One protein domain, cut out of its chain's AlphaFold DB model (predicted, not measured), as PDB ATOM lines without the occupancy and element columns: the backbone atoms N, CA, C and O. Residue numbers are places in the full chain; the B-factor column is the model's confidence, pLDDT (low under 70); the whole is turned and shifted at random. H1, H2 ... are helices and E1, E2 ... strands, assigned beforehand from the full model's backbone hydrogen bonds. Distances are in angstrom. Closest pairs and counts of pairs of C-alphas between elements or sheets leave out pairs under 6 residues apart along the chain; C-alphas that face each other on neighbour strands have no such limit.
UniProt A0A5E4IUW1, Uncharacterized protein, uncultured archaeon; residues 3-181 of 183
ATOM      1  N   THR A   3      -8.185 -11.235  -4.422       91.12
ATOM      2  CA  THR A   3      -7.203 -11.444  -5.484       91.12
ATOM      3  C   THR A   3      -5.988 -12.103  -4.857       91.12
ATOM      4  O   THR A   3      -5.505 -11.638  -3.826       91.12
ATOM      5  N   ILE A   4      -5.532 -13.203  -5.452       92.75
ATOM      6  CA  ILE A   4      -4.326 -13.917  -5.035       92.75
ATOM      7  C   ILE A   4      -3.349 -13.861  -6.201       92.75
ATOM      8  O   ILE A   4      -3.710 -14.237  -7.318       92.75
ATOM      9  N   THR A   5      -2.131 -13.416  -5.927       92.75
ATOM     10  CA  THR A   5      -1.071 -13.242  -6.916       92.75
ATOM     11  C   THR A   5       0.199 -13.921  -6.424       92.75
ATOM     12  O   THR A   5       0.604 -13.742  -5.281       92.75
ATOM     13  N   GLU A   6       0.840 -14.702  -7.282       92.75
ATOM     14  CA  GLU A   6       2.151 -15.293  -7.000       92.75
ATOM     15  C   GLU A   6       3.243 -14.266  -7.305       92.75
ATOM     16  O   GLU A   6       3.312 -13.749  -8.419       92.75
ATOM     17  N   LEU A   7       4.075 -13.946  -6.308       90.38
ATOM     18  CA  LEU A   7       5.198 -13.009  -6.460       90.38
ATOM     19  C   LEU A   7       6.525 -13.737  -6.723       90.38
ATOM     20  O   LEU A   7       7.434 -13.189  -7.352       90.38
ATOM     21  N   SER A   8       6.651 -14.959  -6.203       90.12
ATOM     22  CA  SER A   8       7.764 -15.883  -6.428       90.12
ATOM     23  C   SER A   8       7.337 -17.308  -6.052       90.12
ATOM     24  O   SER A   8       6.233 -17.519  -5.549       90.12
ATOM     25  N   ASP A   9       8.237 -18.279  -6.217       88.69
ATOM     26  CA  ASP A   9       8.008 -19.669  -5.801       88.69
ATOM     27  C   ASP A   9       7.730 -19.815  -4.291       88.69
ATOM     28  O   ASP A   9       7.149 -20.812  -3.862       88.69
ATOM     29  N   SER A  10       8.159 -18.849  -3.471       90.25
ATOM     30  CA  SER A  10       7.995 -18.840  -2.010       90.25
ATOM     31  C   SER A  10       7.111 -17.701  -1.498       90.25
ATOM     32  O   SER A  10       6.907 -17.617  -0.292       90.25
ATOM     33  N   LEU A  11       6.588 -16.832  -2.375       93.88
ATOM     34  CA  LEU A  11       5.821 -15.647  -1.987       93.88
ATOM     35  C   LEU A  11       4.461 -15.586  -2.678       93.88
ATOM     36  O   LEU A  11       4.350 -15.548  -3.906       93.88
ATOM     37  N   LEU A  12       3.419 -15.484  -1.861       94.44
ATOM     38  CA  LEU A  12       2.051 -15.210  -2.278       94.44
ATOM     39  C   LEU A  12       1.622 -13.848  -1.750       94.44
ATOM     40  O   LEU A  12       1.848 -13.510  -0.593       94.44
ATOM     41  N   TYR A  13       0.939 -13.088  -2.590       95.06
ATOM     42  CA  TYR A  13       0.266 -11.863  -2.209       95.06
ATOM     43  C   TYR A  13      -1.239 -12.047  -2.289       95.06
ATOM     44  O   TYR A  13      -1.762 -12.612  -3.249       95.06
ATOM     45  N   VAL A  14      -1.939 -11.551  -1.282       94.12
ATOM     46  CA  VAL A  14      -3.392 -11.580  -1.209       94.12
ATOM     47  C   VAL A  14      -3.884 -10.176  -0.920       94.12
ATOM     48  O   VAL A  14      -3.413  -9.514   0.003       94.12
ATOM     49  N   GLU A  15      -4.879  -9.731  -1.672       94.06
ATOM     50  CA  GLU A  15      -5.527  -8.449  -1.436       94.06
ATOM     51  C   GLU A  15      -7.043  -8.539  -1.569       94.06
ATOM     52  O   GLU A  15      -7.616  -9.432  -2.201       94.06
ATOM     53  N   SER A  16      -7.712  -7.576  -0.948       92.06
ATOM     54  CA  SER A  16      -9.148  -7.380  -1.056       92.06
ATOM     55  C   SER A  16      -9.435  -5.895  -0.960       92.06
ATOM     56  O   SER A  16      -8.870  -5.186  -0.131       92.06
ATOM     57  N   GLU A  17     -10.388  -5.415  -1.751       87.88
ATOM     58  CA  GLU A  17     -10.816  -4.012  -1.709       87.88
ATOM     59  C   GLU A  17     -11.397  -3.587  -0.355       87.88
ATOM     60  O   GLU A  17     -11.513  -2.396  -0.081       87.88
ATOM     61  N   ARG A  18     -11.797  -4.558   0.475       89.19
ATOM     62  CA  ARG A  18     -12.373  -4.327   1.808       89.19
ATOM     63  C   ARG A  18     -11.315  -4.211   2.902       89.19
ATOM     64  O   ARG A  18     -11.657  -3.861   4.026       89.19
ATOM     65  N   TRP A  19     -10.073  -4.577   2.605       92.88
ATOM     66  CA  TRP A  19      -8.991  -4.592   3.576       92.88
ATOM     67  C   TRP A  19      -8.343  -3.218   3.619       92.88
ATOM     68  O   TRP A  19      -7.641  -2.813   2.695       92.88
ATOM     69  N   GLN A  20      -8.628  -2.484   4.686       92.19
ATOM     70  CA  GLN A  20      -8.134  -1.131   4.880       92.19
ATOM     71  C   GLN A  20      -7.962  -0.831   6.365       92.19
ATOM     72  O   GLN A  20      -8.681  -1.379   7.202       92.19
ATOM     73  N   CYS A  21      -7.048   0.077   6.675       89.44
ATOM     74  CA  CYS A  21      -6.902   0.680   7.991       89.44
ATOM     75  C   CYS A  21      -7.066   2.199   7.882       89.44
ATOM     76  O   CYS A  21      -6.751   2.805   6.856       89.44
ATOM     77  N   SER A  22      -7.561   2.830   8.945       87.94
ATOM     78  CA  SER A  22      -7.707   4.284   9.011       87.94
ATOM     79  C   SER A  22      -6.837   4.839  10.124       87.94
ATOM     80  O   SER A  22      -6.932   4.397  11.263       87.94
ATOM     81  N   PHE A  23      -6.043   5.863   9.815       83.62
ATOM     82  CA  PHE A  23      -5.270   6.598  10.818       83.62
ATOM     83  C   PHE A  23      -6.122   7.600  11.619       83.62
ATOM     84  O   PHE A  23      -5.590   8.382  12.408       83.62
ATOM     85  N   GLY A  24      -7.442   7.630  11.400       78.88
ATOM     86  CA  GLY A  24      -8.363   8.593  12.014       78.88
ATOM     87  C   GLY A  24      -8.352   9.982  11.363       78.88
ATOM     88  O   GLY A  24      -9.123  10.851  11.759       78.88
ATOM     89  N   HIS A  25      -7.505  10.191  10.357       71.19
ATOM     90  CA  HIS A  25      -7.421  11.389   9.527       71.19
ATOM     91  C   HIS A  25      -6.988  10.986   8.111       71.19
ATOM     92  O   HIS A  25      -6.227  10.033   7.956       71.19
ATOM     93  N   GLY A  26      -7.471  11.704   7.092       77.56
ATOM     94  CA  GLY A  26      -7.166  11.410   5.688       77.56
ATOM     95  C   GLY A  26      -7.974  10.250   5.097       77.56
ATOM     96  O   GLY A  26      -8.995   9.830   5.650       77.56
ATOM     97  N   GLU A  27      -7.535   9.768   3.935       83.38
ATOM     98  CA  GLU A  27      -8.145   8.616   3.275       83.38
ATOM     99  C   GLU A  27      -7.685   7.298   3.924       83.38
ATOM    100  O   GLU A  27      -6.522   7.179   4.320       83.38
ATOM    101  N   PRO A  28      -8.565   6.284   4.032       89.06
ATOM    102  CA  PRO A  28      -8.164   4.956   4.479       89.06
ATOM    103  C   PRO A  28      -7.083   4.368   3.572       89.06
ATOM    104  O   PRO A  28      -7.189   4.424   2.346       89.06
ATOM    105  N   VAL A  29      -6.080   3.743   4.181       91.69
ATOM    106  CA  VAL A  29      -5.025   3.031   3.460       91.69
ATOM    107  C   VAL A  29      -5.462   1.595   3.257       91.69
ATOM    108  O   VAL A  29      -5.767   0.892   4.223       91.69
ATOM    109  N   LYS A  30      -5.491   1.150   2.001       94.62
ATOM    110  CA  LYS A  30      -5.752  -0.256   1.705       94.62
ATOM    111  C   LYS A  30      -4.522  -1.103   1.977       94.62
ATOM    112  O   LYS A  30      -3.393  -0.698   1.706       94.62
ATOM    113  N   LEU A  31      -4.770  -2.298   2.491       94.44
ATOM    114  CA  LEU A  31      -3.745  -3.242   2.906       94.44
ATOM    115  C   LEU A  31      -3.829  -4.525   2.079       94.44
ATOM    116  O   LEU A  31      -4.901  -4.936   1.623       94.44
ATOM    117  N   GLY A  32      -2.677  -5.152   1.903       94.19
ATOM    118  CA  GLY A  32      -2.524  -6.502   1.394       94.19
ATOM    119  C   GLY A  32      -1.776  -7.371   2.395       94.19
ATOM    120  O   GLY A  32      -1.230  -6.892   3.392       94.19
ATOM    121  N   LEU A  33      -1.779  -8.665   2.117       94.62
ATOM    122  CA  LEU A  33      -1.152  -9.695   2.921       94.62
ATOM    123  C   LEU A  33      -0.129 -10.427   2.059       94.62
ATOM    124  O   LEU A  33      -0.482 -11.002   1.034       94.62
ATOM    125  N   VAL A  34       1.122 -10.420   2.494       94.69
ATOM    126  CA  VAL A  34       2.185 -11.258   1.943       94.69
ATOM    127  C   VAL A  34       2.285 -12.519   2.789       94.69
ATOM    128  O   VAL A  34       2.233 -12.454   4.016       94.69
ATOM    129  N   LEU A  35       2.400 -13.657   2.120       92.88
ATOM    130  CA  LEU A  35       2.570 -14.983   2.689       92.88
ATOM    131  C   LEU A  35       3.882 -15.545   2.141       92.88
ATOM    132  O   LEU A  35       3.984 -15.783   0.938       92.88
ATOM    133  N   GLU A  36       4.868 -15.743   3.012       92.81
ATOM    134  CA  GLU A  36       6.195 -16.250   2.654       92.81
ATOM    135  C   GLU A  36       6.438 -17.647   3.230       92.81
ATOM    136  O   GLU A  36       6.317 -17.865   4.435       92.81
ATOM    137  N   ALA A  37       6.826 -18.595   2.381       90.12
ATOM    138  CA  ALA A  37       7.319 -19.893   2.817       90.12
ATOM    139  C   ALA A  37       8.799 -19.788   3.224       90.12
ATOM    140  O   ALA A  37       9.688 -19.706   2.376       90.12
ATOM    141  N   VAL A  38       9.067 -19.839   4.528       87.62
ATOM    142  CA  VAL A  38      10.407 -19.690   5.109       87.62
ATOM    143  C   VAL A  38      10.966 -21.049   5.518       87.62
ATOM    144  O   VAL A  38      10.322 -21.816   6.234       87.62
ATOM    145  N   HIS A  39      12.200 -21.344   5.105       84.50
ATOM    146  CA  HIS A  39      12.912 -22.560   5.498       84.50
ATOM    147  C   HIS A  39      13.680 -22.358   6.818       84.50
ATOM    148  O   HIS A  39      14.590 -21.535   6.901       84.50
ATOM    149  N   LEU A  40      13.382 -23.164   7.839       78.06
ATOM    150  CA  LEU A  40      13.918 -23.032   9.203       78.06
ATOM    151  C   LEU A  40      15.362 -23.531   9.398       78.06
ATOM    152  O   LEU A  40      15.899 -23.455  10.500       78.06
ATOM    153  N   GLY A  41      16.018 -24.051   8.360       63.06
ATOM    154  CA  GLY A  41      17.477 -24.238   8.325       63.06
ATOM    155  C   GLY A  41      18.102 -25.233   9.321       63.06
ATOM    156  O   GLY A  41      19.318 -25.400   9.287       63.06
ATOM    157  N   GLY A  42      17.335 -25.913  10.181       54.19
ATOM    158  CA  GLY A  42      17.921 -26.650  11.311       54.19
ATOM    159  C   GLY A  42      17.032 -27.690  11.996       54.19
ATOM    160  O   GLY A  42      17.057 -27.788  13.218       54.19
ATOM    161  N   GLY A  43      16.262 -28.474  11.241       48.75
ATOM    162  CA  GLY A  43      15.615 -29.691  11.751       48.75
ATOM    163  C   GLY A  43      16.410 -30.942  11.376       48.75
ATOM    164  O   GLY A  43      17.031 -30.978  10.310       48.75
ATOM    165  N   GLU A  44      16.393 -31.975  12.226       48.25
ATOM    166  CA  GLU A  44      16.836 -33.320  11.836       48.25
ATOM    167  C   GLU A  44      16.237 -33.682  10.470       48.25
ATOM    168  O   GLU A  44      15.071 -33.391  10.199       48.25
ATOM    169  N   ARG A  45      17.064 -34.258   9.587       44.31
ATOM    170  CA  ARG A  45      16.710 -34.609   8.204       44.31
ATOM    171  C   ARG A  45      15.257 -35.102   8.085       44.31
ATOM    172  O   ARG A  45      14.971 -36.234   8.454       44.31
ATOM    173  N   GLY A  46      14.396 -34.293   7.465       53.22
ATOM    174  CA  GLY A  46      13.175 -34.775   6.816       53.22
ATOM    175  C   GLY A  46      11.831 -34.516   7.499       53.22
ATOM    176  O   GLY A  46      10.827 -34.903   6.912       53.22
ATOM    177  N   GLU A  47      11.743 -33.848   8.653       64.81
ATOM    178  CA  GLU A  47      10.428 -33.602   9.274       64.81
ATOM    179  C   GLU A  47      10.143 -32.116   9.545       64.81
ATOM    180  O   GLU A  47      10.477 -31.567  10.593       64.81
ATOM    181  N   TYR A  48       9.428 -31.504   8.593       67.31
ATOM    182  CA  TYR A  48       8.776 -30.190   8.679       67.31
ATOM    183  C   TYR A  48       9.718 -28.977   8.771       67.31
ATOM    184  O   TYR A  48       9.820 -28.323   9.810       67.31
ATOM    185  N   ALA A  49      10.413 -28.687   7.667       80.00
ATOM    186  CA  ALA A  49      11.433 -27.641   7.591       80.00
ATOM    187  C   ALA A  49      10.911 -26.261   7.160       80.00
ATOM    188  O   ALA A  49      11.664 -25.293   7.240       80.00
ATOM    189  N   PHE A  50       9.663 -26.156   6.703       81.94
ATOM    190  CA  PHE A  50       9.091 -24.906   6.207       81.94
ATOM    191  C   PHE A  50       8.017 -24.376   7.150       81.94
ATOM    192  O   PHE A  50       7.247 -25.153   7.708       81.94
ATOM    193  N   VAL A  51       7.934 -23.061   7.298       84.94
ATOM    194  CA  VAL A  51       6.829 -22.362   7.967       84.94
ATOM    195  C   VAL A  51       6.293 -21.276   7.053       84.94
ATOM    196  O   VAL A  51       7.001 -20.809   6.167       84.94
ATOM    197  N   MET A  52       5.047 -20.876   7.279       86.94
ATOM    198  CA  MET A  52       4.475 -19.723   6.596       86.94
ATOM    199  C   MET A  52       4.573 -18.497   7.490       86.94
ATOM    200  O   MET A  52       3.928 -18.451   8.537       86.94
ATOM    201  N   ASP A  53       5.354 -17.514   7.058       88.50
ATOM    202  CA  ASP A  53       5.293 -16.172   7.613       88.50
ATOM    203  C   ASP A  53       4.212 -15.361   6.898       88.50
ATOM    204  O   ASP A  53       3.944 -15.542   5.707       88.50
ATOM    205  N   ALA A  54       3.555 -14.482   7.642       90.56
ATOM    206  CA  ALA A  54       2.497 -13.642   7.123       90.56
ATOM    207  C   ALA A  54       2.744 -12.199   7.544       90.56
ATOM    208  O   ALA A  54       2.995 -11.907   8.711       90.56
ATOM    209  N   SER A  55       2.656 -11.279   6.592       91.88
ATOM    210  CA  SER A  55       2.984  -9.874   6.808       91.88
ATOM    211  C   SER A  55       2.000  -8.954   6.101       91.88
ATOM    212  O   SER A  55       1.677  -9.143   4.931       91.88
ATOM    213  N   LEU A  56       1.531  -7.927   6.804       93.31
ATOM    214  CA  LEU A  56       0.690  -6.881   6.232       93.31
ATOM    215  C   LEU A  56       1.549  -5.769   5.638       93.31
ATOM    216  O   LEU A  56       2.480  -5.284   6.283       93.31
ATOM    217  N   ILE A  57       1.176  -5.323   4.443       94.25
ATOM    218  CA  ILE A  57       1.792  -4.188   3.750       94.25
ATOM    219  C   ILE A  57       0.704  -3.310   3.114       94.25
ATOM    220  O   ILE A  57      -0.388  -3.814   2.831       94.25
ATOM    221  N   PRO A  58       0.951  -2.012   2.863       94.31
ATOM    222  CA  PRO A  58       0.058  -1.218   2.025       94.31
ATOM    223  C   PRO A  58      -0.068  -1.815   0.620       94.31
ATOM    224  O   PRO A  58       0.877  -2.402   0.092       94.31
ATOM    225  N   GLN A  59      -1.238  -1.653   0.001       93.88
ATOM    226  CA  GLN A  59      -1.384  -1.936  -1.429       93.88
ATOM    227  C   GLN A  59      -0.496  -0.973  -2.240       93.88
ATOM    228  O   GLN A  59      -0.320   0.171  -1.811       93.88
ATOM    229  N   PRO A  60       0.038  -1.386  -3.406       88.88
ATOM    230  CA  PRO A  60       0.933  -0.570  -4.234       88.88
ATOM    231  C   PRO A  60       0.447   0.851  -4.499       88.88
ATOM    232  O   PRO A  60       1.229   1.792  -4.499       88.88
ATOM    233  N   GLU A  61      -0.861   1.027  -4.667       90.62
ATOM    234  CA  GLU A  61      -1.501   2.314  -4.955       90.62
ATOM    235  C   GLU A  61      -1.475   3.290  -3.761       90.62
ATOM    236  O   GLU A  61      -1.775   4.484  -3.900       90.62
ATOM    237  N   TYR A  62      -1.148   2.776  -2.576       91.56
ATOM    238  CA  TYR A  62      -1.037   3.508  -1.322       91.56
ATOM    239  C   TYR A  62       0.392   3.560  -0.787       91.56
ATOM    240  O   TYR A  62       0.593   4.194   0.245       91.56
ATOM    241  N   LEU A  63       1.364   2.927  -1.451       90.94
ATOM    242  CA  LEU A  63       2.770   3.060  -1.083       90.94
ATOM    243  C   LEU A  63       3.257   4.496  -1.304       90.94
ATOM    244  O   LEU A  63       2.751   5.211  -2.171       90.94
ATOM    245  N   ASP A  64       4.233   4.905  -0.499       92.31
ATOM    246  CA  ASP A  64       4.950   6.163  -0.679       92.31
ATOM    247  C   ASP A  64       5.637   6.193  -2.057       92.31
ATOM    248  O   ASP A  64       6.183   5.188  -2.525       92.31
ATOM    249  N   GLU A  65       5.583   7.347  -2.724       90.00
ATOM    250  CA  GLU A  65       6.134   7.524  -4.068       90.00
ATOM    251  C   GLU A  65       7.645   7.258  -4.102       90.00
ATOM    252  O   GLU A  65       8.131   6.706  -5.087       90.00
ATOM    253  N   GLU A  66       8.374   7.563  -3.023       90.56
ATOM    254  CA  GLU A  66       9.809   7.278  -2.916       90.56
ATOM    255  C   GLU A  66      10.081   5.771  -3.037       90.56
ATOM    256  O   GLU A  66      10.934   5.359  -3.823       90.56
ATOM    257  N   ILE A  67       9.281   4.934  -2.365       90.00
ATOM    258  CA  ILE A  67       9.401   3.465  -2.412       90.00
ATOM    259  C   ILE A  67       9.146   2.947  -3.831       90.00
ATOM    260  O   ILE A  67       9.845   2.060  -4.324       90.00
ATOM    261  N   VAL A  68       8.134   3.499  -4.501       88.62
ATOM    262  CA  VAL A  68       7.756   3.090  -5.859       88.62
ATOM    263  C   VAL A  68       8.827   3.495  -6.878       88.62
ATOM    264  O   VAL A  68       9.118   2.727  -7.799       88.62
ATOM    265  N   GLU A  69       9.429   4.675  -6.737       90.31
ATOM    266  CA  GLU A  69      10.511   5.133  -7.615       90.31
ATOM    267  C   GLU A  69      11.828   4.380  -7.372       90.31
ATOM    268  O   GLU A  69      12.527   4.039  -8.334       90.31
ATOM    269  N   GLU A  70      12.143   4.039  -6.120       90.38
ATOM    270  CA  GLU A  70      13.263   3.150  -5.794       90.38
ATOM    271  C   GLU A  70      13.088   1.776  -6.454       90.38
ATOM    272  O   GLU A  70      13.977   1.326  -7.179       90.38
ATOM    273  N   ALA A  71      11.908   1.161  -6.317       89.19
ATOM    274  CA  ALA A  71      11.597  -0.121  -6.949       89.19
ATOM    275  C   ALA A  71      11.808  -0.070  -8.474       89.19
ATOM    276  O   ALA A  71      12.457  -0.940  -9.058       89.19
ATOM    277  N   LYS A  72      11.317   0.986  -9.136       89.44
ATOM    278  CA  LYS A  72      11.502   1.181 -10.585       89.44
ATOM    279  C   LYS A  72      12.971   1.334 -10.973       89.44
ATOM    280  O   LYS A  72      13.360   0.849 -12.039       89.44
ATOM    281  N   THR A  73      13.764   2.006 -10.140       91.12
ATOM    282  CA  THR A  73      15.203   2.216 -10.358       91.12
ATOM    283  C   THR A  73      15.972   0.898 -10.267       91.12
ATOM    284  O   THR A  73      16.822   0.631 -11.114       91.12
ATOM    285  N   GLU A  74      15.592   0.034  -9.326       87.44
ATOM    286  CA  GLU A  74      16.110  -1.334  -9.167       87.44
ATOM    287  C   GLU A  74      15.566  -2.318 -10.226       87.44
ATOM    288  O   GLU A  74      15.965  -3.479 -10.296       87.44
ATOM    289  N   GLY A  75      14.680  -1.850 -11.111       84.25
ATOM    290  CA  GLY A  75      14.177  -2.608 -12.254       84.25
ATOM    291  C   GLY A  75      12.830  -3.297 -12.039       84.25
ATOM    292  O   GLY A  75      12.348  -3.925 -12.980       84.25
ATOM    293  N   ALA A  76      12.191  -3.131 -10.876       86.81
ATOM    294  CA  ALA A  76      10.840  -3.612 -10.597       86.81
ATOM    295  C   ALA A  76       9.794  -2.715 -11.283       86.81
ATOM    296  O   ALA A  76       9.392  -1.659 -10.780       86.81
ATOM    297  N   LYS A  77       9.363  -3.121 -12.480       84.25
ATOM    298  CA  LYS A  77       8.434  -2.343 -13.318       84.25
ATOM    299  C   LYS A  77       7.014  -2.876 -13.259       84.25
ATOM    300  O   LYS A  77       6.081  -2.095 -13.447       84.25
ATOM    301  N   ALA A  78       6.848  -4.178 -13.038       90.00
ATOM    302  CA  ALA A  78       5.537  -4.781 -12.852       90.00
ATOM    303  C   ALA A  78       5.009  -4.517 -11.432       90.00
ATOM    304  O   ALA A  78       5.783  -4.298 -10.498       90.00
ATOM    305  N   ARG A  79       3.683  -4.561 -11.262       90.00
ATOM    306  CA  ARG A  79       3.035  -4.340  -9.958       90.00
ATOM    307  C   ARG A  79       3.493  -5.384  -8.942       90.00
ATOM    308  O   ARG A  79       3.781  -5.057  -7.799       90.00
ATOM    309  N   GLU A  80       3.607  -6.630  -9.375       91.62
ATOM    310  CA  GLU A  80       4.051  -7.771  -8.580       91.62
ATOM    311  C   GLU A  80       5.492  -7.593  -8.093       91.62
ATOM    312  O   GLU A  80       5.796  -7.835  -6.926       91.62
ATOM    313  N   GLU A  81       6.373  -7.094  -8.959       89.81
ATOM    314  CA  GLU A  81       7.766  -6.818  -8.605       89.81
ATOM    315  C   GLU A  81       7.871  -5.669  -7.596       89.81
ATOM    316  O   GLU A  81       8.703  -5.727  -6.697       89.81
ATOM    317  N   GLN A  82       7.010  -4.652  -7.708       90.00
ATOM    318  CA  GLN A  82       6.947  -3.542  -6.751       90.00
ATOM    319  C   GLN A  82       6.445  -3.999  -5.380       90.00
ATOM    320  O   GLN A  82       7.011  -3.602  -4.363       90.00
ATOM    321  N   ILE A  83       5.424  -4.863  -5.342       92.19
ATOM    322  CA  ILE A  83       4.939  -5.479  -4.097       92.19
ATOM    323  C   ILE A  83       6.070  -6.266  -3.437       92.19
ATOM    324  O   ILE A  83       6.330  -6.096  -2.245       92.19
ATOM    325  N   ARG A  84       6.756  -7.110  -4.220       92.38
ATOM    326  CA  ARG A  84       7.875  -7.914  -3.727       92.38
ATOM    327  C   ARG A  84       8.998  -7.029  -3.190       92.38
ATOM    328  O   ARG A  84       9.439  -7.253  -2.072       92.38
ATOM    329  N   TYR A  85       9.399  -5.997  -3.934       92.25
ATOM    330  CA  TYR A  85      10.432  -5.050  -3.505       92.25
ATOM    331  C   TYR A  85      10.064  -4.357  -2.188       92.25
ATOM    332  O   TYR A  85      10.864  -4.333  -1.254       92.25
ATOM    333  N   ALA A  86       8.837  -3.838  -2.083       91.94
ATOM    334  CA  ALA A  86       8.368  -3.176  -0.871       91.94
ATOM    335  C   ALA A  86       8.441  -4.114   0.344       91.94
ATOM    336  O   ALA A  86       8.910  -3.709   1.407       91.94
ATOM    337  N   TYR A  87       8.036  -5.372   0.172       92.75
ATOM    338  CA  TYR A  87       8.124  -6.381   1.221       92.75
ATOM    339  C   TYR A  87       9.571  -6.761   1.572       92.75
ATOM    340  O   TYR A  87       9.927  -6.739   2.745       92.75
ATOM    341  N   GLU A  88      10.419  -7.068   0.594       90.38
ATOM    342  CA  GLU A  88      11.793  -7.534   0.837       90.38
ATOM    343  C   GLU A  88      12.687  -6.442   1.451       90.38
ATOM    344  O   GLU A  88      13.527  -6.734   2.303       90.38
ATOM    345  N   VAL A  89      12.502  -5.179   1.049       89.94
ATOM    346  CA  VAL A  89      13.357  -4.060   1.480       89.94
ATOM    347  C   VAL A  89      12.835  -3.386   2.747       89.94
ATOM    348  O   VAL A  89      13.609  -3.101   3.665       89.94
ATOM    349  N   TYR A  90      11.526  -3.131   2.832       87.94
ATOM    350  CA  TYR A  90      10.933  -2.400   3.959       87.94
ATOM    351  C   TYR A  90      10.276  -3.323   4.988       87.94
ATOM    352  O   TYR A  90      10.032  -2.894   6.124       87.94
ATOM    353  N   GLY A  91      10.040  -4.587   4.640       87.75
ATOM    354  CA  GLY A  91       9.310  -5.543   5.461       87.75
ATOM    355  C   GLY A  91       7.806  -5.283   5.462       87.75
ATOM    356  O   GLY A  91       7.263  -4.526   4.660       87.75
ATOM    357  N   GLY A  92       7.125  -5.886   6.432       88.69
ATOM    358  CA  GLY A  92       5.724  -5.611   6.727       88.69
ATOM    359  C   GLY A  92       5.449  -5.591   8.225       88.69
ATOM    360  O   GLY A  92       6.365  -5.562   9.057       88.69
ATOM    361  N   VAL A  93       4.166  -5.582   8.571       89.19
ATOM    362  CA  VAL A  93       3.708  -5.860   9.934       89.19
ATOM    363  C   VAL A  93       3.493  -7.367  10.053       89.19
ATOM    364  O   VAL A  93       2.543  -7.865   9.445       89.19
ATOM    365  N   PRO A  94       4.334  -8.099  10.803       87.69
ATOM    366  CA  PRO A  94       4.181  -9.538  10.955       87.69
ATOM    367  C   PRO A  94       2.872  -9.864  11.677       87.69
ATOM    368  O   PRO A  94       2.507  -9.226  12.669       87.69
ATOM    369  N   VAL A  95       2.164 -10.875  11.187       85.12
ATOM    370  CA  VAL A  95       0.892 -11.345  11.733       85.12
ATOM    371  C   VAL A  95       0.912 -12.859  11.861       85.12
ATOM    372  O   VAL A  95       1.323 -13.563  10.952       85.12
ATOM    373  N   ASN A  96       0.415 -13.386  12.979       78.69
ATOM    374  CA  ASN A  96       0.197 -14.824  13.095       78.69
ATOM    375  C   ASN A  96      -1.263 -15.154  12.754       78.69
ATOM    376  O   ASN A  96      -2.156 -14.942  13.576       78.69
ATOM    377  N   ILE A  97      -1.495 -15.690  11.553       76.75
ATOM    378  CA  ILE A  97      -2.831 -16.113  11.100       76.75
ATOM    379  C   ILE A  97      -3.331 -17.327  11.892       76.75
ATOM    380  O   ILE A  97      -4.531 -17.427  12.154       76.75
ATOM    381  N   ASP A  98      -2.440 -18.222  12.325       72.94
ATOM    382  CA  ASP A  98      -2.808 -19.381  13.143       72.94
ATOM    383  C   ASP A  98      -3.326 -18.955  14.527       72.94
ATOM    384  O   ASP A  98      -4.306 -19.519  15.008       72.94
ATOM    385  N   ALA A  99      -2.776 -17.890  15.122       67.94
ATOM    386  CA  ALA A  99      -3.244 -17.362  16.412       67.94
ATOM    387  C   ALA A  99      -4.633 -16.701  16.355       67.94
ATOM    388  O   ALA A  99      -5.289 -16.544  17.386       67.94
ATOM    389  N   VAL A 100      -5.087 -16.284  15.170       62.22
ATOM    390  CA  VAL A 100      -6.414 -15.669  14.975       62.22
ATOM    391  C   VAL A 100      -7.488 -16.738  14.720       62.22
ATOM    392  O   VAL A 100      -8.686 -16.442  14.714       62.22
ATOM    393  N   GLN A 101      -7.100 -18.010  14.561       60.12
ATOM    394  CA  GLN A 101      -8.062 -19.096  14.425       60.12
ATOM    395  C   GLN A 101      -8.806 -19.328  15.750       60.12
ATOM    396  O   GLN A 101      -8.192 -19.403  16.816       60.12
ATOM    397  N   PRO A 102     -10.138 -19.507  15.726       44.94
ATOM    398  CA  PRO A 102     -10.857 -19.922  16.919       44.94
ATOM    399  C   PRO A 102     -10.324 -21.283  17.392       44.94
ATOM    400  O   PRO A 102     -10.223 -22.222  16.601       44.94
ATOM    401  N   ALA A 103     -10.059 -21.407  18.699       43.50
ATOM    402  CA  ALA A 103      -9.418 -22.553  19.365       43.50
ATOM    403  C   ALA A 103     -10.003 -23.954  19.051       43.50
ATOM    404  O   ALA A 103      -9.407 -24.971  19.388       43.50
ATOM    405  N   LYS A 104     -11.167 -24.040  18.392       38.28
ATOM    406  CA  LYS A 104     -11.806 -25.296  17.967       38.28
ATOM    407  C   LYS A 104     -11.356 -25.822  16.595       38.28
ATOM    408  O   LYS A 104     -11.707 -26.951  16.268       38.28
ATOM    409  N   ALA A 105     -10.602 -25.058  15.800       41.00
ATOM    410  CA  ALA A 105     -10.095 -25.511  14.495       41.00
ATOM    411  C   ALA A 105      -8.733 -26.237  14.579       41.00
ATOM    412  O   ALA A 105      -8.384 -26.992  13.670       41.00
ATOM    413  N   SER A 106      -8.003 -26.056  15.687       38.97
ATOM    414  CA  SER A 106      -6.618 -26.524  15.860       38.97
ATOM    415  C   SER A 106      -6.477 -28.059  15.926       38.97
ATOM    416  O   SER A 106      -5.512 -28.608  15.400       38.97
ATOM    417  N   CYS A 107      -7.476 -28.787  16.448       40.59
ATOM    418  CA  CYS A 107      -7.321 -30.213  16.791       40.59
ATOM    419  C   CYS A 107      -8.037 -31.234  15.880       40.59
ATOM    420  O   CYS A 107      -8.142 -32.397  16.263       40.59
ATOM    421  N   GLY A 108      -8.549 -30.867  14.699       38.72
ATOM    422  CA  GLY A 108      -9.209 -31.887  13.860       38.72
ATOM    423  C   GLY A 108      -9.559 -31.538  12.419       38.72
ATOM    424  O   GLY A 108      -9.801 -32.452  11.641       38.72
ATOM    425  N   PHE A 109      -9.577 -30.260  12.035       38.00
ATOM    426  CA  PHE A 109      -9.840 -29.866  10.641       38.00
ATOM    427  C   PHE A 109      -8.544 -29.667   9.841       38.00
ATOM    428  O   PHE A 109      -8.495 -29.913   8.641       38.00
ATOM    429  N   SER A 110      -7.472 -29.271  10.528       37.59
ATOM    430  CA  SER A 110      -6.135 -29.018   9.989       37.59
ATOM    431  C   SER A 110      -5.403 -30.270   9.496       37.59
ATOM    432  O   SER A 110      -4.627 -30.168   8.551       37.59
ATOM    433  N   SER A 111      -5.665 -31.430  10.102       43.47
ATOM    434  CA  SER A 111      -5.057 -32.724   9.758       43.47
ATOM    435  C   SER A 111      -5.622 -33.361   8.484       43.47
ATOM    436  O   SER A 111      -5.052 -34.326   7.987       43.47
ATOM    437  N   PHE A 112      -6.727 -32.835   7.943       41.69
ATOM    438  CA  PHE A 112      -7.328 -33.323   6.697       41.69
ATOM    439  C   PHE A 112      -6.824 -32.595   5.439       41.69
ATOM    440  O   PHE A 112      -7.071 -33.078   4.338       41.69
ATOM    441  N   VAL A 113      -6.155 -31.443   5.584       46.44
ATOM    442  CA  VAL A 113      -5.853 -30.529   4.460       46.44
ATOM    443  C   VAL A 113      -4.364 -30.506   4.090       46.44
ATOM    444  O   VAL A 113      -4.033 -30.263   2.933       46.44
ATOM    445  N   ALA A 114      -3.463 -30.792   5.034       46.66
ATOM    446  CA  ALA A 114      -2.022 -30.889   4.786       46.66
ATOM    447  C   ALA A 114      -1.347 -31.788   5.831       46.66
ATOM    448  O   ALA A 114      -1.751 -31.775   7.002       46.66
ATOM    449  N   GLU A 115      -0.295 -32.509   5.436       53.91
ATOM    450  CA  GLU A 115       0.643 -33.105   6.384       53.91
ATOM    451  C   GLU A 115       1.400 -31.951   7.043       53.91
ATOM    452  O   GLU A 115       2.383 -31.431   6.529       53.91
ATOM    453  N   SER A 116       0.900 -31.483   8.184       52.22
ATOM    454  CA  SER A 116       1.472 -30.339   8.886       52.22
ATOM    455  C   SER A 116       1.458 -30.563  10.388       52.22
ATOM    456  O   SER A 116       0.553 -31.197  10.934       52.22
ATOM    457  N   SER A 117       2.480 -30.046  11.067       56.09
ATOM    458  CA  SER A 117       2.582 -30.104  12.525       56.09
ATOM    459  C   SER A 117       2.554 -28.697  13.097       56.09
ATOM    460  O   SER A 117       3.333 -27.847  12.665       56.09
ATOM    461  N   ILE A 118       1.698 -28.451  14.085       61.50
ATOM    462  CA  ILE A 118       1.748 -27.216  14.869       61.50
ATOM    463  C   ILE A 118       2.827 -27.414  15.931       61.50
ATOM    464  O   ILE A 118       2.745 -28.345  16.735       61.50
ATOM    465  N   LYS A 119       3.864 -26.577  15.899       56.97
ATOM    466  CA  LYS A 119       4.915 -26.550  16.922       56.97
ATOM    467  C   LYS A 119       5.074 -25.115  17.412       56.97
ATOM    468  O   LYS A 119       4.915 -24.173  16.635       56.97
ATOM    469  N   SER A 120       5.402 -24.960  18.689       57.31
ATOM    470  CA  SER A 120       5.765 -23.666  19.257       57.31
ATOM    471  C   SER A 120       7.114 -23.223  18.693       57.31
ATOM    472  O   SER A 120       8.113 -23.931  18.827       57.31
ATOM    473  N   LEU A 121       7.146 -22.051  18.069       54.66
ATOM    474  CA  LEU A 121       8.360 -21.360  17.667       54.66
ATOM    475  C   LEU A 121       8.602 -20.221  18.658       54.66
ATOM    476  O   LEU A 121       7.734 -19.371  18.857       54.66
ATOM    477  N   LYS A 122       9.780 -20.185  19.286       48.62
ATOM    478  CA  LYS A 122      10.182 -19.018  20.075       48.62
ATOM    479  C   LYS A 122      10.534 -17.881  19.125       48.62
ATOM    480  O   LYS A 122      11.561 -17.941  18.449       48.62
ATOM    481  N   ALA A 123       9.697 -16.851  19.080       52.72
ATOM    482  CA  ALA A 123      10.073 -15.597  18.448       52.72
ATOM    483  C   ALA A 123      11.189 -14.926  19.266       52.72
ATOM    484  O   ALA A 123      11.339 -15.173  20.464       52.72
ATOM    485  N   GLY A 124      11.971 -14.038  18.643       41.75
ATOM    486  CA  GLY A 124      13.055 -13.296  19.310       41.75
ATOM    487  C   GLY A 124      12.623 -12.437  20.515       41.75
ATOM    488  O   GLY A 124      13.479 -11.853  21.173       41.75
ATOM    489  N   SER A 125      11.320 -12.367  20.810       43.75
ATOM    490  CA  SER A 125      10.699 -11.733  21.979       43.75
ATOM    491  C   SER A 125      10.469 -12.671  23.182       43.75
ATOM    492  O   SER A 125       9.826 -12.250  24.137       43.75
ATOM    493  N   ASP A 126      10.973 -13.914  23.165       42.19
ATOM    494  CA  ASP A 126      10.713 -14.973  24.175       42.19
ATOM    495  C   ASP A 126       9.228 -15.395  24.274       42.19
ATOM    496  O   ASP A 126       8.845 -16.182  25.140       42.19
ATOM    497  N   GLU A 127       8.391 -14.924  23.344       47.06
ATOM    498  CA  GLU A 127       7.026 -15.403  23.145       47.06
ATOM    499  C   GLU A 127       7.043 -16.687  22.306       47.06
ATOM    500  O   GLU A 127       7.611 -16.740  21.209       47.06
ATOM    501  N   GLU A 128       6.413 -17.738  22.832       56.00
ATOM    502  CA  GLU A 128       6.134 -18.959  22.081       56.00
ATOM    503  C   GLU A 128       4.910 -18.736  21.201       56.00
ATOM    504  O   GLU A 128       3.792 -18.543  21.677       56.00
ATOM    505  N   ILE A 129       5.144 -18.758  19.899       63.19
ATOM    506  CA  ILE A 129       4.117 -18.593  18.890       63.19
ATOM    507  C   ILE A 129       3.837 -19.973  18.301       63.19
ATOM    508  O   ILE A 129       4.750 -20.648  17.835       63.19
ATOM    509  N   GLU A 130       2.584 -20.421  18.320       65.50
ATOM    510  CA  GLU A 130       2.198 -21.628  17.589       65.50
ATOM    511  C   GLU A 130       2.219 -21.325  16.091       65.50
ATOM    512  O   GLU A 130       1.489 -20.447  15.620       65.50
ATOM    513  N   VAL A 131       3.075 -22.040  15.357       70.94
ATOM    514  CA  VAL A 131       3.210 -21.895  13.906       70.94
ATOM    515  C   VAL A 131       3.111 -23.265  13.254       70.94
ATOM    516  O   VAL A 131       3.662 -24.269  13.731       70.94
ATOM    517  N   ARG A 132       2.388 -23.323  12.142       78.81
ATOM    518  CA  ARG A 132       2.299 -24.531  11.333       78.81
ATOM    519  C   ARG A 132       3.591 -24.766  10.559       78.81
ATOM    520  O   ARG A 132       4.069 -23.886   9.850       78.81
ATOM    521  N   HIS A 133       4.115 -25.981  10.678       79.88
ATOM    522  CA  HIS A 133       5.272 -26.436   9.925       79.88
ATOM    523  C   HIS A 133       4.849 -27.403   8.815       79.88
ATOM    524  O   HIS A 133       3.958 -28.235   9.020       79.88
ATOM    525  N   PHE A 134       5.531 -27.324   7.678       82.50
ATOM    526  CA  PHE A 134       5.289 -28.072   6.447       82.50
ATOM    527  C   PHE A 134       6.553 -28.809   6.013       82.50
ATOM    528  O   PHE A 134       7.675 -28.360   6.282       82.50
ATOM    529  N   ARG A 135       6.381 -29.962   5.362       80.94
ATOM    530  CA  ARG A 135       7.504 -30.780   4.879       80.94
ATOM    531  C   ARG A 135       8.170 -30.161   3.661       80.94
ATOM    532  O   ARG A 135       9.398 -30.140   3.598       80.94
ATOM    533  N   ASP A 136       7.367 -29.630   2.752       84.88
ATOM    534  CA  ASP A 136       7.810 -29.029   1.506       84.88
ATOM    535  C   ASP A 136       7.195 -27.641   1.281       84.88
ATOM    536  O   ASP A 136       6.142 -27.286   1.818       84.88
ATOM    537  N   GLN A 137       7.908 -26.836   0.495       87.62
ATOM    538  CA  GLN A 137       7.507 -25.477   0.148       87.62
ATOM    539  C   GLN A 137       6.210 -25.459  -0.668       87.62
ATOM    540  O   GLN A 137       5.370 -24.591  -0.460       87.62
ATOM    541  N   GLU A 138       6.025 -26.415  -1.579       87.56
ATOM    542  CA  GLU A 138       4.846 -26.468  -2.448       87.56
ATOM    543  C   GLU A 138       3.563 -26.696  -1.635       87.56
ATOM    544  O   GLU A 138       2.555 -26.021  -1.852       87.56
ATOM    545  N   GLU A 139       3.608 -27.581  -0.640       86.00
ATOM    546  CA  GLU A 139       2.526 -27.840   0.300       86.00
ATOM    547  C   GLU A 139       2.224 -26.611   1.159       86.00
ATOM    548  O   GLU A 139       1.050 -26.258   1.311       86.00
ATOM    549  N   ALA A 140       3.257 -25.929   1.665       87.00
ATOM    550  CA  ALA A 140       3.099 -24.689   2.422       87.00
ATOM    551  C   ALA A 140       2.383 -23.614   1.588       87.00
ATOM    552  O   ALA A 140       1.402 -23.019   2.036       87.00
ATOM    553  N   MET A 141       2.812 -23.432   0.338       91.81
ATOM    554  CA  MET A 141       2.244 -22.458  -0.596       91.81
ATOM    555  C   MET A 141       0.816 -22.817  -1.015       91.81
ATOM    556  O   MET A 141      -0.062 -21.952  -1.042       91.81
ATOM    557  N   ARG A 142       0.537 -24.099  -1.283       88.69
ATOM    558  CA  ARG A 142      -0.826 -24.581  -1.563       88.69
ATOM    559  C   ARG A 142      -1.746 -24.329  -0.372       88.69
ATOM    560  O   ARG A 142      -2.835 -23.789  -0.543       88.69
ATOM    561  N   PHE A 143      -1.295 -24.659   0.836       87.12
ATOM    562  CA  PHE A 143      -2.058 -24.407   2.055       87.12
ATOM    563  C   PHE A 143      -2.297 -22.908   2.274       87.12
ATOM    564  O   PHE A 143      -3.409 -22.497   2.603       87.12
ATOM    565  N   ALA A 144      -1.283 -22.074   2.046       88.69
ATOM    566  CA  ALA A 144      -1.393 -20.626   2.154       88.69
ATOM    567  C   ALA A 144      -2.442 -20.054   1.182       88.69
ATOM    568  O   ALA A 144      -3.285 -19.250   1.589       88.69
ATOM    569  N   ARG A 145      -2.442 -20.521  -0.073       88.50
ATOM    570  CA  ARG A 145      -3.418 -20.128  -1.098       88.50
ATOM    571  C   ARG A 145      -4.844 -20.545  -0.738       88.50
ATOM    572  O   ARG A 145      -5.756 -19.730  -0.835       88.50
ATOM    573  N   ASP A 146      -5.037 -21.793  -0.325       85.56
ATOM    574  CA  ASP A 146      -6.380 -22.359  -0.151       85.56
ATOM    575  C   ASP A 146      -6.993 -22.015   1.214       85.56
ATOM    576  O   ASP A 146      -8.212 -21.895   1.348       85.56
ATOM    577  N   PHE A 147      -6.151 -21.842   2.235       84.25
ATOM    578  CA  PHE A 147      -6.580 -21.637   3.613       84.25
ATOM    579  C   PHE A 147      -6.264 -20.223   4.103       84.25
ATOM    580  O   PHE A 147      -7.187 -19.456   4.387       84.25
ATOM    581  N   TYR A 148      -4.991 -19.828   4.181       85.75
ATOM    582  CA  TYR A 148      -4.630 -18.535   4.780       85.75
ATOM    583  C   TYR A 148      -5.196 -17.338   4.016       85.75
ATOM    584  O   TYR A 148      -5.720 -16.423   4.651       85.75
ATOM    585  N   ALA A 149      -5.208 -17.366   2.681       85.38
ATOM    586  CA  ALA A 149      -5.810 -16.303   1.876       85.38
ATOM    587  C   ALA A 149      -7.309 -16.105   2.177       85.38
ATOM    588  O   ALA A 149      -7.808 -14.978   2.210       85.38
ATOM    589  N   VAL A 150      -8.038 -17.195   2.440       82.12
ATOM    590  CA  VAL A 150      -9.471 -17.154   2.768       82.12
ATOM    591  C   VAL A 150      -9.685 -16.649   4.197       82.12
ATOM    592  O   VAL A 150     -10.532 -15.778   4.433       82.12
ATOM    593  N   TYR A 151      -8.893 -17.160   5.144       81.44
ATOM    594  CA  TYR A 151      -8.965 -16.807   6.564       81.44
ATOM    595  C   TYR A 151      -8.454 -15.403   6.880       81.44
ATOM    596  O   TYR A 151      -8.860 -14.830   7.892       81.44
ATOM    597  N   ALA A 152      -7.651 -14.802   6.002       84.69
ATOM    598  CA  ALA A 152      -7.172 -13.432   6.136       84.69
ATOM    599  C   ALA A 152      -8.308 -12.420   6.366       84.69
ATOM    600  O   ALA A 152      -8.130 -11.447   7.089       84.69
ATOM    601  N   ASN A 153      -9.524 -12.669   5.864       84.19
ATOM    602  CA  ASN A 153     -10.669 -11.799   6.160       84.19
ATOM    603  C   ASN A 153     -10.970 -11.670   7.661       84.19
ATOM    604  O   ASN A 153     -11.422 -10.616   8.100       84.19
ATOM    605  N   VAL A 154     -10.729 -12.727   8.442       84.00
ATOM    606  CA  VAL A 154     -10.910 -12.707   9.899       84.00
ATOM    607  C   VAL A 154      -9.853 -11.815  10.544       84.00
ATOM    608  O   VAL A 154     -10.203 -11.007  11.398       84.00
ATOM    609  N   LEU A 155      -8.595 -11.893  10.090       84.31
ATOM    610  CA  LEU A 155      -7.503 -11.023  10.547       84.31
ATOM    611  C   LEU A 155      -7.874  -9.541  10.397       84.31
ATOM    612  O   LEU A 155      -7.717  -8.771  11.341       84.31
ATOM    613  N   PHE A 156      -8.437  -9.153   9.252       85.56
ATOM    614  CA  PHE A 156      -8.852  -7.768   9.011       85.56
ATOM    615  C   PHE A 156     -10.045  -7.310   9.862       85.56
ATOM    616  O   PHE A 156     -10.226  -6.112  10.052       85.56
ATOM    617  N   GLY A 157     -10.821  -8.234  10.440       84.69
ATOM    618  CA  GLY A 157     -11.816  -7.906  11.467       84.69
ATOM    619  C   GLY A 157     -11.200  -7.443  12.793       84.69
ATOM    620  O   GLY A 157     -11.879  -6.801  13.588       84.69
ATOM    621  N   PHE A 158      -9.915  -7.732  13.015       85.25
ATOM    622  CA  PHE A 158      -9.149  -7.352  14.202       85.25
ATOM    623  C   PHE A 158      -7.966  -6.440  13.853       85.25
ATOM    624  O   PHE A 158      -6.991  -6.392  14.603       85.25
ATOM    625  N   ILE A 159      -8.032  -5.728  12.721       87.31
ATOM    626  CA  ILE A 159      -6.889  -4.989  12.172       87.31
ATOM    627  C   ILE A 159      -6.307  -3.968  13.155       87.31
ATOM    628  O   ILE A 159      -5.092  -3.893  13.287       87.31
ATOM    629  N   ASP A 160      -7.147  -3.264  13.917       86.25
ATOM    630  CA  ASP A 160      -6.679  -2.283  14.902       86.25
ATOM    631  C   ASP A 160      -5.856  -2.958  16.008       86.25
ATOM    632  O   ASP A 160      -4.730  -2.562  16.282       86.25
ATOM    633  N   ALA A 161      -6.363  -4.065  16.562       84.88
ATOM    634  CA  ALA A 161      -5.662  -4.836  17.587       84.88
ATOM    635  C   ALA A 161      -4.377  -5.495  17.062       84.88
ATOM    636  O   ALA A 161      -3.455  -5.752  17.833       84.88
ATOM    637  N   VAL A 162      -4.320  -5.806  15.764       85.56
ATOM    638  CA  VAL A 162      -3.113  -6.310  15.100       85.56
ATOM    639  C   VAL A 162      -2.074  -5.198  14.969       85.56
ATOM    640  O   VAL A 162      -0.911  -5.418  15.300       85.56
ATOM    641  N   LEU A 163      -2.485  -4.009  14.525       88.06
ATOM    642  CA  LEU A 163      -1.594  -2.867  14.320       88.06
ATOM    643  C   LEU A 163      -1.156  -2.201  15.633       88.06
ATOM    644  O   LEU A 163      -0.073  -1.618  15.673       88.06
ATOM    645  N   ASP A 164      -1.931  -2.344  16.711       86.25
ATOM    646  CA  ASP A 164      -1.583  -1.885  18.063       86.25
ATOM    647  C   ASP A 164      -0.469  -2.716  18.717       86.25
ATOM    648  O   ASP A 164       0.118  -2.291  19.716       86.25
ATOM    649  N   ARG A 165      -0.148  -3.902  18.178       79.56
ATOM    650  CA  ARG A 165       0.929  -4.738  18.721       79.56
ATOM    651  C   ARG A 165       2.277  -4.041  18.578       79.56
ATOM    652  O   ARG A 165       2.628  -3.522  17.514       79.56
ATOM    653  N   SER A 166       3.056  -4.096  19.653       76.12
ATOM    654  CA  SER A 166       4.441  -3.641  19.654       76.12
ATOM    655  C   SER A 166       5.292  -4.536  18.761       76.12
ATOM    656  O   SER A 166       5.346  -5.751  18.935       76.12
ATOM    657  N   LEU A 167       5.995  -3.912  17.828       77.31
ATOM    658  CA  LEU A 167       7.026  -4.524  17.010       77.31
ATOM    659  C   LEU A 167       8.394  -4.417  17.707       77.31
ATOM    660  O   LEU A 167       8.598  -3.551  18.572       77.31
ATOM    661  N   PRO A 168       9.371  -5.258  17.316       65.38
ATOM    662  CA  PRO A 168      10.760  -5.088  17.731       65.38
ATOM    663  C   PRO A 168      11.230  -3.644  17.485       65.38
ATOM    664  O   PRO A 168      10.897  -3.047  16.465       65.38
ATOM    665  N   ALA A 169      11.992  -3.084  18.428       65.00
ATOM    666  CA  ALA A 169      12.377  -1.663  18.503       65.00
ATOM    667  C   ALA A 169      11.294  -0.673  18.996       65.00
ATOM    668  O   ALA A 169      11.497   0.538  18.914       65.00
ATOM    669  N   GLY A 170      10.186  -1.158  19.571       66.19
ATOM    670  CA  GLY A 170       9.245  -0.330  20.343       66.19
ATOM    671  C   GLY A 170       8.301   0.540  19.507       66.19
ATOM    672  O   GLY A 170       7.657   1.434  20.051       66.19
ATOM    673  N   LYS A 171       8.226   0.288  18.197       84.44
ATOM    674  CA  LYS A 171       7.225   0.868  17.290       84.44
ATOM    675  C   LYS A 171       5.983  -0.020  17.225       84.44
ATOM    676  O   LYS A 171       6.032  -1.170  17.645       84.44
ATOM    677  N   THR A 172       4.893   0.484  16.664       88.69
ATOM    678  CA  THR A 172       3.663  -0.288  16.419       88.69
ATOM    679  C   THR A 172       3.531  -0.695  14.951       88.69
ATOM    680  O   THR A 172       4.226  -0.165  14.075       88.69
ATOM    681  N   GLY A 173       2.602  -1.606  14.656       86.50
ATOM    682  CA  GLY A 173       2.186  -1.878  13.279       86.50
ATOM    683  C   GLY A 173       1.694  -0.614  12.567       86.50
ATOM    684  O   GLY A 173       2.017  -0.408  11.398       86.50
ATOM    685  N   TRP A 174       1.018   0.290  13.282       90.81
ATOM    686  CA  TRP A 174       0.618   1.593  12.742       90.81
ATOM    687  C   TRP A 174       1.795   2.425  12.244       90.81
ATOM    688  O   TRP A 174       1.713   3.016  11.169       90.81
ATOM    689  N   ASP A 175       2.894   2.465  12.996       89.62
ATOM    690  CA  ASP A 175       4.082   3.226  12.604       89.62
ATOM    691  C   ASP A 175       4.743   2.631  11.360       89.62
ATOM    692  O   ASP A 175       5.218   3.375  10.503       89.62
ATOM    693  N   ARG A 176       4.738   1.298  11.237       90.00
ATOM    694  CA  ARG A 176       5.254   0.599  10.055       90.00
ATOM    695  C   ARG A 176       4.408   0.899   8.818       90.00
ATOM    696  O   ARG A 176       4.970   1.296   7.803       90.00
ATOM    697  N   ILE A 177       3.081   0.772   8.905       91.81
ATOM    698  CA  ILE A 177       2.190   1.102   7.780       91.81
ATOM    699  C   ILE A 177       2.319   2.587   7.423       91.81
ATOM    700  O   ILE A 177       2.420   2.911   6.247       91.81
ATOM    701  N   ARG A 178       2.400   3.488   8.410       90.69
ATOM    702  CA  ARG A 178       2.587   4.928   8.172       90.69
ATOM    703  C   ARG A 178       3.916   5.255   7.489       90.69
ATOM    704  O   ARG A 178       3.975   6.209   6.729       90.69
ATOM    705  N   GLN A 179       4.976   4.502   7.772       89.81
ATOM    706  CA  GLN A 179       6.271   4.687   7.114       89.81
ATOM    707  C   GLN A 179       6.239   4.257   5.641       89.81
ATOM    708  O   GLN A 179       6.989   4.802   4.842       89.81
ATOM    709  N   MET A 180       5.411   3.269   5.303       90.69
ATOM    710  CA  MET A 180       5.316   2.730   3.945       90.69
ATOM    711  C   MET A 180       4.233   3.405   3.103       90.69
ATOM    712  O   MET A 180       4.297   3.346   1.880       90.69
ATOM    713  N   ALA A 181       3.211   3.975   3.739       89.62
ATOM    714  CA  ALA A 181       2.080   4.573   3.055       89.62
ATOM    715  C   ALA A 181       2.351   6.032   2.676       89.62
ATOM    716  O   ALA A 181       2.957   6.781   3.443       89.62
TER     717      ALA A 181
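This is residues 3 to 181 of the 183 residues of an uncharacterized protein of uncultured archaeon (UniProt A0A5E4IUW1). One strongly twisted sheet of six strands curls round the long helix H3, while H2 and the short H5 pack on the opposite face and H1 packs on H2. The hairpin of E5 and E6 extends the sheet beyond E4, and the short H4 follows H3 and only grazes the sheet. The printed part has 179 residues, with five named helices and six named strands in the order E1 E2 E3 E4 H1 H2 E5 E6 H3 H4 H5. The sheet's order is E1 E2 E3 E4 E6 E5, all antiparallel, and the class is mixed, helices and strands. The whole is compact, with a radius of gyration of the C-alphas of 16.4 A and spans of 45 by 35 by 31 A.

E1, residues 3 to 8, begins at C-alpha 3 (-7.203, -11.444, -5.484). E2, residues 11 to 21, bends by 93 degrees at residue 17 and is 23.0 A long; E3, residues 29 to 39, is 31.3 A; E4, residues 50 to 58, is 25.7 A. H1 is residues 65 to 73 and H2 residues 79 to 90. E5, residues 116 to 122, and E6, residues 128 to 134, are 18.1 A each. H3, residues 137 to 156, is 25.7 A long, with a kink of 56 degrees near residue 150. H4 is residues 159 to 163, and H5, residues 173 to 180, ends at C-alpha 180 (5.316, 2.730, 3.945).

E1 to E4 form a meander, each strand the antiparallel neighbour of the one before, with N 5 and O 13 2.8 A apart, N 33 and O 14 2.8 A, and N 34 and O 55 2.8 A. E4 and E6 stand at 112 degrees, with N 134 and O 50 2.8 A apart; in the hairpin E5 and E6, N 121 and O 129 are 2.8 A apart. E4, H1 H2 and E5 form a split strand-helix-strand unit, with E6 between its two strands, and its crossover is left-handed. There are three layers: H3 is on one face, its closest C-alphas to E2 being Val 14 and Ala 149, 6.1 A, and H2 is on the other, closest to E1 at Leu 7 and Glu 80, 5.8 A. H5 is on the same face as H2, at a height over the sheet of 8.7 A. H1 touches H2, closest at Ala 71 and Gln 82, 5.8 A; H4 and H5 only just touch, with 3 pairs within 8 A, closest at Leu 163 and Gly 173, 4.0 A. Every O i to N i+4 pair is within hydrogen-bond range in H1, H2, H4 and H5, and 11 of 16 in H3.

The C-alphas farthest apart, those of His 25 and Arg 45, are 52.0 A apart. The printed part has no cut. The long link is H2 to E5, residues 91 to 115, of which 93 to 94 pair antiparallel with residues 55 to 56 of E4. The mean pLDDT of the printed part is 79.1, and it is under 70 at residues 41 to 48, 99 to 130 and 168 to 170.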